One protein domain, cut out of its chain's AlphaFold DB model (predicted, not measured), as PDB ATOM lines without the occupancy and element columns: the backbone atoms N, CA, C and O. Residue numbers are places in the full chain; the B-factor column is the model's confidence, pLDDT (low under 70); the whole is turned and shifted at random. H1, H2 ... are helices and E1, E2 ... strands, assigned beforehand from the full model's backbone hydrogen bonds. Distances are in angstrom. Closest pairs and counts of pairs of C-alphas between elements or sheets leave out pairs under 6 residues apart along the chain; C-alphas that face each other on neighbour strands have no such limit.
ATOM      1  N   PHE A   7      76.409  83.773  99.578       93.00
ATOM      2  CA  PHE A   7      76.049  82.565 100.311       93.00
ATOM      3  C   PHE A   7      76.680  82.543 101.705       93.00
ATOM      4  O   PHE A   7      77.681  83.212 101.967       93.00
ATOM      5  N   ASP A   8      76.034  81.817 102.612       94.12
ATOM      6  CA  ASP A   8      76.464  81.684 104.003       94.12
ATOM      7  C   ASP A   8      77.676  80.764 104.136       94.12
ATOM      8  O   ASP A   8      77.886  79.868 103.314       94.12
ATOM      9  N   ILE A   9      78.424  80.941 105.224       93.75
ATOM     10  CA  ILE A   9      79.490  80.017 105.608       93.75
ATOM     11  C   ILE A   9      78.923  78.599 105.765       93.75
ATOM     12  O   ILE A   9      77.883  78.392 106.396       93.75
ATOM     13  N   GLY A  10      79.576  77.619 105.144       91.69
ATOM     14  CA  GLY A  10      79.149  76.220 105.114       91.69
ATOM     15  C   GLY A  10      78.081  75.888 104.060       91.69
ATOM     16  O   GLY A  10      77.719  74.719 103.915       91.69
ATOM     17  N   LYS A  11      77.585  76.870 103.291       90.06
ATOM     18  CA  LYS A  11      76.620  76.661 102.194       90.06
ATOM     19  C   LYS A  11      77.216  77.019 100.839       90.06
ATOM     20  O   LYS A  11      76.889  78.049 100.258       90.06
ATOM     21  N   LEU A  12      78.057  76.136 100.310       87.94
ATOM     22  CA  LEU A  12      78.680  76.325  99.000       87.94
ATOM     23  C   LEU A  12      77.643  76.503  97.881       87.94
ATOM     24  O   LEU A  12      76.645  75.785  97.814       87.94
ATOM     25  N   ALA A  13      77.907  77.442  96.973       85.75
ATOM     26  CA  ALA A  13      77.103  77.619  95.770       85.75
ATOM     27  C   ALA A  13      77.322  76.463  94.776       85.75
ATOM     28  O   ALA A  13      78.457  76.135  94.452       85.75
ATOM     29  N   ASP A  14      76.244  75.929  94.200       85.25
ATOM     30  CA  ASP A  14      76.273  74.818  93.225       85.25
ATOM     31  C   ASP A  14      77.111  75.125  91.966       85.25
ATOM     32  O   ASP A  14      77.655  74.250  91.305       85.25
ATOM     33  N   SER A  15      77.229  76.411  91.622       86.88
ATOM     34  CA  SER A  15      78.027  76.875  90.480       86.88
ATOM     35  C   SER A  15      79.520  77.032  90.788       86.88
ATOM     36  O   SER A  15      80.263  77.473  89.910       86.88
ATOM     37  N   LEU A  16      79.956  76.767  92.023       88.69
ATOM     38  CA  LEU A  16      81.335  76.968  92.446       88.69
ATOM     39  C   LEU A  16      82.230  75.810  91.966       88.69
ATOM     40  O   LEU A  16      81.916  74.654  92.241       88.69
ATOM     41  N   PRO A  17      83.361  76.084  91.289       91.31
ATOM     42  CA  PRO A  17      84.309  75.041  90.908       91.31
ATOM     43  C   PRO A  17      84.895  74.309  92.123       91.31
ATOM     44  O   PRO A  17      85.245  74.937  93.122       91.31
ATOM     45  N   GLU A  18      85.094  72.996  92.001       91.19
ATOM     46  CA  GLU A  18      85.663  72.134  93.050       91.19
ATOM     47  C   GLU A  18      86.994  72.620  93.673       91.19
ATOM     48  O   GLU A  18      87.111  72.567  94.904       91.19
ATOM     49  N   PRO A  19      87.989  73.140  92.914       91.62
ATOM     50  CA  PRO A  19      89.214  73.652  93.530       91.62
ATOM     51  C   PRO A  19      88.933  74.838  94.462       91.62
ATOM     52  O   PRO A  19      89.369  74.836  95.611       91.62
ATOM     53  N   LEU A  20      88.109  75.795  94.020       93.62
ATOM     54  CA  LEU A  20      87.700  76.929  94.851       93.62
ATOM     55  C   LEU A  20      86.856  76.488  96.048       93.62
ATOM     56  O   LEU A  20      87.027  77.024  97.136       93.62
ATOM     57  N   ALA A  21      85.971  75.506  95.877       93.44
ATOM     58  CA  ALA A  21      85.180  74.950  96.973       93.44
ATOM     59  C   ALA A  21      86.062  74.344  98.077       93.44
ATOM     60  O   ALA A  21      85.754  74.480  99.262       93.44
ATOM     61  N   SER A  22      87.168  73.701  97.696       94.69
ATOM     62  CA  SER A  22      88.130  73.136  98.645       94.69
ATOM     63  C   SER A  22      88.869  74.222  99.427       94.69
ATOM     64  O   SER A  22      89.045  74.082 100.635       94.69
ATOM     65  N   ASP A  23      89.272  75.314  98.775       95.81
ATOM     66  CA  ASP A  23      89.941  76.428  99.456       95.81
ATOM     67  C   ASP A  23      88.983  77.258 100.320       95.81
ATOM     68  O   ASP A  23      89.354  77.648 101.426       95.81
ATOM     69  N   VAL A  24      87.731  77.443  99.883       94.88
ATOM     70  CA  VAL A  24      86.667  78.026 100.717       94.88
ATOM     71  C   VAL A  24      86.536  77.238 102.016       94.88
ATOM     72  O   VAL A  24      86.632  77.823 103.088       94.88
ATOM     73  N   ARG A  25      86.399  75.907 101.938       94.75
ATOM     74  CA  ARG A  25      86.256  75.052 103.125       94.75
ATOM     75  C   ARG A  25      87.418  75.192 104.105       94.75
ATOM     76  O   ARG A  25      87.167  75.311 105.296       94.75
ATOM     77  N   LYS A  26      88.662  75.237 103.617       95.25
ATOM     78  CA  LYS A  26      89.839  75.434 104.481       95.25
ATOM     79  C   LYS A  26      89.759  76.748 105.255       95.25
ATOM     80  O   LYS A  26      90.013  76.758 106.450       95.25
ATOM     81  N   ILE A  27      89.375  77.838 104.589       95.38
ATOM     82  CA  ILE A  27      89.220  79.140 105.249       95.38
ATOM     83  C   ILE A  27      88.081  79.091 106.265       95.38
ATOM     84  O   ILE A  27      88.236  79.583 107.376       95.38
ATOM     85  N   GLU A  28      86.950  78.473 105.917       94.81
ATOM     86  CA  GLU A  28      85.823  78.312 106.842       94.81
ATOM     87  C   GLU A  28      86.213  77.539 108.109       94.81
ATOM     88  O   GLU A  28      85.724  77.869 109.192       94.81
ATOM     89  N   GLU A  29      87.107  76.551 108.006       95.31
ATOM     90  CA  GLU A  29      87.637  75.810 109.158       95.31
ATOM     91  C   GLU A  29      88.432  76.700 110.125       95.31
ATOM     92  O   GLU A  29      88.354  76.480 111.334       95.31
ATOM     93  N   GLU A  30      89.106  77.739 109.628       94.62
ATOM     94  CA  GLU A  30      89.872  78.698 110.437       94.62
ATOM     95  C   GLU A  30      89.003  79.796 111.082       94.62
ATOM     96  O   GLU A  30      89.456  80.492 111.992       94.62
ATOM     97  N   LEU A  31      87.743  79.952 110.654       94.31
ATOM     98  CA  LEU A  31      86.822  80.943 111.220       94.31
ATOM     99  C   LEU A  31      86.273  80.508 112.585       94.31
ATOM    100  O   LEU A  31      85.863  79.358 112.774       94.31
ATOM    101  N   THR A  32      86.166  81.470 113.504       95.38
ATOM    102  CA  THR A  32      85.464  81.300 114.786       95.38
ATOM    103  C   THR A  32      83.950  81.209 114.578       95.38
ATOM    104  O   THR A  32      83.424  81.582 113.534       95.38
ATOM    105  N   GLU A  33      83.211  80.730 115.579       92.94
ATOM    106  CA  GLU A  33      81.752  80.584 115.466       92.94
ATOM    107  C   GLU A  33      81.016  81.922 115.259       92.94
ATOM    108  O   GLU A  33      80.029  81.961 114.526       92.94
ATOM    109  N   ASP A  34      81.521  83.012 115.842       94.12
ATOM    110  CA  ASP A  34      80.994  84.371 115.639       94.12
ATOM    111  C   ASP A  34      81.211  84.840 114.191       94.12
ATOM    112  O   ASP A  34      80.273  85.243 113.498       94.12
ATOM    113  N   GLU A  35      82.429  84.648 113.680       94.06
ATOM    114  CA  GLU A  35      82.794  84.981 112.304       94.06
ATOM    115  C   GLU A  35      81.954  84.186 111.298       94.06
ATOM    116  O   GLU A  35      81.490  84.738 110.303       94.06
ATOM    117  N   ARG A  36      81.688  82.901 111.574       93.31
ATOM    118  CA  ARG A  36      80.842  82.049 110.721       93.31
ATOM    119  C   ARG A  36      79.389  82.526 110.641       93.31
ATOM    120  O   ARG A  36      78.728  82.256 109.641       93.31
ATOM    121  N   GLN A  37      78.882  83.201 111.674       92.62
ATOM    122  CA  GLN A  37      77.517  83.743 111.702       92.62
ATOM    123  C   GLN A  37      77.421  85.145 111.092       92.62
ATOM    124  O   GLN A  37      76.389  85.496 110.515       92.62
ATOM    125  N   SER A  38      78.482  85.941 111.226       93.62
ATOM    126  CA  SER A  38      78.517  87.329 110.760       93.62
ATOM    127  C   SER A  38      78.935  87.445 109.288       93.62
ATOM    128  O   SER A  38      78.353  88.224 108.527       93.62
ATOM    129  N   LYS A  39      79.904  86.632 108.852       95.12
ATOM    130  CA  LYS A  39      80.502  86.723 107.515       95.12
ATOM    131  C   LYS A  39      79.720  85.951 106.464       95.12
ATOM    132  O   LYS A  39      79.004  84.992 106.744       95.12
ATOM    133  N   ARG A  40      79.874  86.373 105.209       95.06
ATOM    134  CA  ARG A  40      79.302  85.698 104.037       95.06
ATOM    135  C   ARG A  40      80.291  85.691 102.888       95.06
ATOM    136  O   ARG A  40      81.115  86.594 102.762       95.06
ATOM    137  N   TRP A  41      80.150  84.704 102.019       95.62
ATOM    138  CA  TRP A  41      80.876  84.646 100.762       95.62
ATOM    139  C   TRP A  41      80.115  85.369  99.660       95.62
ATOM    140  O   TRP A  41      78.885  85.325  99.599       95.62
ATOM    141  N   THR A  42      80.852  85.981  98.742       94.69
ATOM    142  CA  THR A  42      80.334  86.556  97.502       94.69
ATOM    143  C   THR A  42      81.022  85.873  96.330       94.69
ATOM    144  O   THR A  42      82.224  86.026  96.142       94.69
ATOM    145  N   LEU A  43      80.268  85.127  95.522       93.94
ATOM    146  CA  LEU A  43      80.751  84.633  94.235       93.94
ATOM    147  C   LEU A  43      80.520  85.711  93.178       93.94
ATOM    148  O   LEU A  43      79.447  86.302  93.112       93.94
ATOM    149  N   THR A  44      81.496  85.921  92.306       92.38
ATOM    150  CA  THR A  44      81.390  86.732  91.092       92.38
ATOM    151  C   THR A  44      82.074  86.024  89.927       92.38
ATOM    152  O   THR A  44      82.917  85.148  90.112       92.38
ATOM    153  N   TRP A  45      81.675  86.383  88.707       91.00
ATOM    154  CA  TRP A  45      82.267  85.862  87.478       91.00
ATOM    155  C   TRP A  45      82.911  87.009  86.713       91.00
ATOM    156  O   TRP A  45      82.206  87.849  86.149       91.00
ATOM    157  N   LEU A  46      84.240  87.039  86.689       90.00
ATOM    158  CA  LEU A  46      85.022  88.052  85.987       90.00
ATOM    159  C   LEU A  46      85.685  87.402  84.777       90.00
ATOM    160  O   LEU A  46      86.468  86.471  84.928       90.00
ATOM    161  N   GLU A  47      85.319  87.843  83.572       88.88
ATOM    162  CA  GLU A  47      85.887  87.330  82.310       88.88
ATOM    163  C   GLU A  47      85.803  85.794  82.167       88.88
ATOM    164  O   GLU A  47      86.666  85.148  81.578       88.88
ATOM    165  N   GLY A  48      84.748  85.190  82.727       88.06
ATOM    166  CA  GLY A  48      84.544  83.736  82.721       88.06
ATOM    167  C   GLY A  48      85.265  82.979  83.841       88.06
ATOM    168  O   GLY A  48      85.126  81.762  83.922       88.06
ATOM    169  N   ARG A  49      85.978  83.677  84.729       89.94
ATOM    170  CA  ARG A  49      86.653  83.108  85.899       89.94
ATOM    171  C   ARG A  49      85.843  83.327  87.167       89.94
ATOM    172  O   ARG A  49      85.282  84.405  87.371       89.94
ATOM    173  N   ALA A  50      85.783  82.301  88.006       92.44
ATOM    174  CA  ALA A  50      85.114  82.378  89.296       92.44
ATOM    175  C   ALA A  50      86.010  83.107  90.303       92.44
ATOM    176  O   ALA A  50      87.184  82.773  90.471       92.44
ATOM    177  N   VAL A  51      85.439  84.097  90.982       93.56
ATOM    178  CA  VAL A  51      86.087  84.848  92.056       93.56
ATOM    179  C   VAL A  51      85.186  84.795  93.278       93.56
ATOM    180  O   VAL A  51      84.014  85.158  93.194       93.56
ATOM    181  N   VAL A  52      85.720  84.318  94.396       94.88
ATOM    182  CA  VAL A  52      84.989  84.179  95.657       94.88
ATOM    183  C   VAL A  52      85.634  85.067  96.701       94.88
ATOM    184  O   VAL A  52      86.838  84.992  96.904       94.88
ATOM    185  N   GLU A  53      84.848  85.895  97.366       95.38
ATOM    186  CA  GLU A  53      85.337  86.847  98.362       95.38
ATOM    187  C   GLU A  53      84.618  86.657  99.690       95.38
ATOM    188  O   GLU A  53      83.387  86.561  99.711       95.38
ATOM    189  N   LEU A  54      85.379  86.586 100.782       96.50
ATOM    190  CA  LEU A  54      84.836  86.604 102.135       96.50
ATOM    191  C   LEU A  54      84.666  88.048 102.607       96.50
ATOM    192  O   LEU A  54      85.563  88.867 102.425       96.50
ATOM    193  N   ASP A  55      83.549  88.329 103.268       94.62
ATOM    194  CA  ASP A  55      83.325  89.591 103.978       94.62
ATOM    195  C   ASP A  55      84.476  89.881 104.968       94.62
ATOM    196  O   ASP A  55      84.805  89.026 105.796       94.62
ATOM    197  N   ASP A  56      85.129  91.045 104.837       90.50
ATOM    198  CA  ASP A  56      86.334  91.420 105.603       90.50
ATOM    199  C   ASP A  56      87.399  90.298 105.648       90.50
ATOM    200  O   ASP A  56      87.975  89.967 106.691       90.50
ATOM    201  N   GLY A  57      87.626  89.641 104.506       92.00
ATOM    202  CA  GLY A  57      88.483  88.464 104.421       92.00
ATOM    203  C   GLY A  57      89.151  88.256 103.057       92.00
ATOM    204  O   GLY A  57      89.276  89.188 102.261       92.00
ATOM    205  N   PRO A  58      89.663  87.040 102.797       94.88
ATOM    206  CA  PRO A  58      90.419  86.743 101.587       94.88
ATOM    207  C   PRO A  58      89.537  86.635 100.335       94.88
ATOM    208  O   PRO A  58      88.387  86.189 100.378       94.88
ATOM    209  N   THR A  59      90.144  86.955  99.192       95.56
ATOM    210  CA  THR A  59      89.585  86.709  97.858       95.56
ATOM    211  C   THR A  59      90.297  85.528  97.194       95.56
ATOM    212  O   THR A  59      91.512  85.550  97.001       95.56
ATOM    213  N   LEU A  60      89.535  84.522  96.776       94.44
ATOM    214  CA  LEU A  60      89.983  83.354  96.021       94.44
ATOM    215  C   LEU A  60      89.633  83.500  94.537       94.44
ATOM    216  O   LEU A  60      88.595  84.063  94.181       94.44
ATOM    217  N   ARG A  61      90.489  82.982  93.651       93.19
ATOM    218  CA  ARG A  61      90.315  83.067  92.191       93.19
ATOM    219  C   ARG A  61      90.648  81.730  91.535       93.19
ATOM    220  O   ARG A  61      91.645  81.118  91.906       93.19
ATOM    221  N   GLY A  62      89.815  81.314  90.581       84.38
ATOM    222  CA  GLY A  62      89.989  80.104  89.766       84.38
ATOM    223  C   GLY A  62      90.201  80.387  88.287       84.38
ATOM    224  O   GLY A  62      90.016  81.549  87.856       84.38
TER     225      GLY A  62
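What this domain is: This is residues 7 to 62 of the 62 residues of an uncharacterized protein of Cellulomonadaceae bacterium TMED98 (UniProt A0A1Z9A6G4). Picture a small antiparallel sheet of three strands, E1, E2 and E3, with the helix H1 running along the strands over one face and the other face bare. The short helix H2 sits beyond one end of the sheet, where the chain turns from H1 back into E1, and residues 7 to 8 pair antiparallel with residues 40 to 41 of E1. The printed part has 56 residues, with H1, H2, E1, E2, E3 along the chain, sheet order E1 - E2 - E3, in a mixed class of helices and strands. It is compact, with a radius of gyration of the C-alphas of 10.6 A, yet elongated, spanning 34 by 19 by 16 A.

Where its parts are: Find C-alpha 40 at (79.302, 85.698, 104.037); from there E1, residues 40 to 46, runs 19.1 A. E2 is residues 49 to 54, 16.7 A, and E3 is residues 59 to 61, 6.8 A, ending at C-alpha 61 (90.315, 83.067, 92.191). H1, residues 18 to 30, starts at C-alpha 18 (85.663, 72.134, 93.050) and covers 19.1 A; H2, residues 33 to 38, covers 8.8 A.

How they stand to each other: The strands form a meander, each the antiparallel neighbour of the one before. In the hairpin E1 and E2, look at N 42 and O 53, 2.8 A apart; in the hairpin E2 and E3, at N 60 and O 52, 2.7 A. H1 is on the sheet, making two layers, helix on one face, at a height over the sheet of 10.1 A. It lies over E2, along it at 9 degrees on the local plane, and only just over E3, on which 3 of its C-alphas fall; the closest C-alphas of H1 and E3, Leu 20 and Leu 60, are 6.9 A apart. H2 is not on the sheet, and is close to but not clearly touching H1, the closest C-alphas, Glu 28 and Arg 36, being 7.3 A apart. In H1 and H2 every O i to N i+4 pair is within hydrogen-bond range.

The domain as a whole: The two C-alphas farthest apart, Glu 33 and Glu 47, are 34.1 A apart. The printed part has no cut, and the four links between named elements are tight. No printed residue has a pLDDT under 70 in this model.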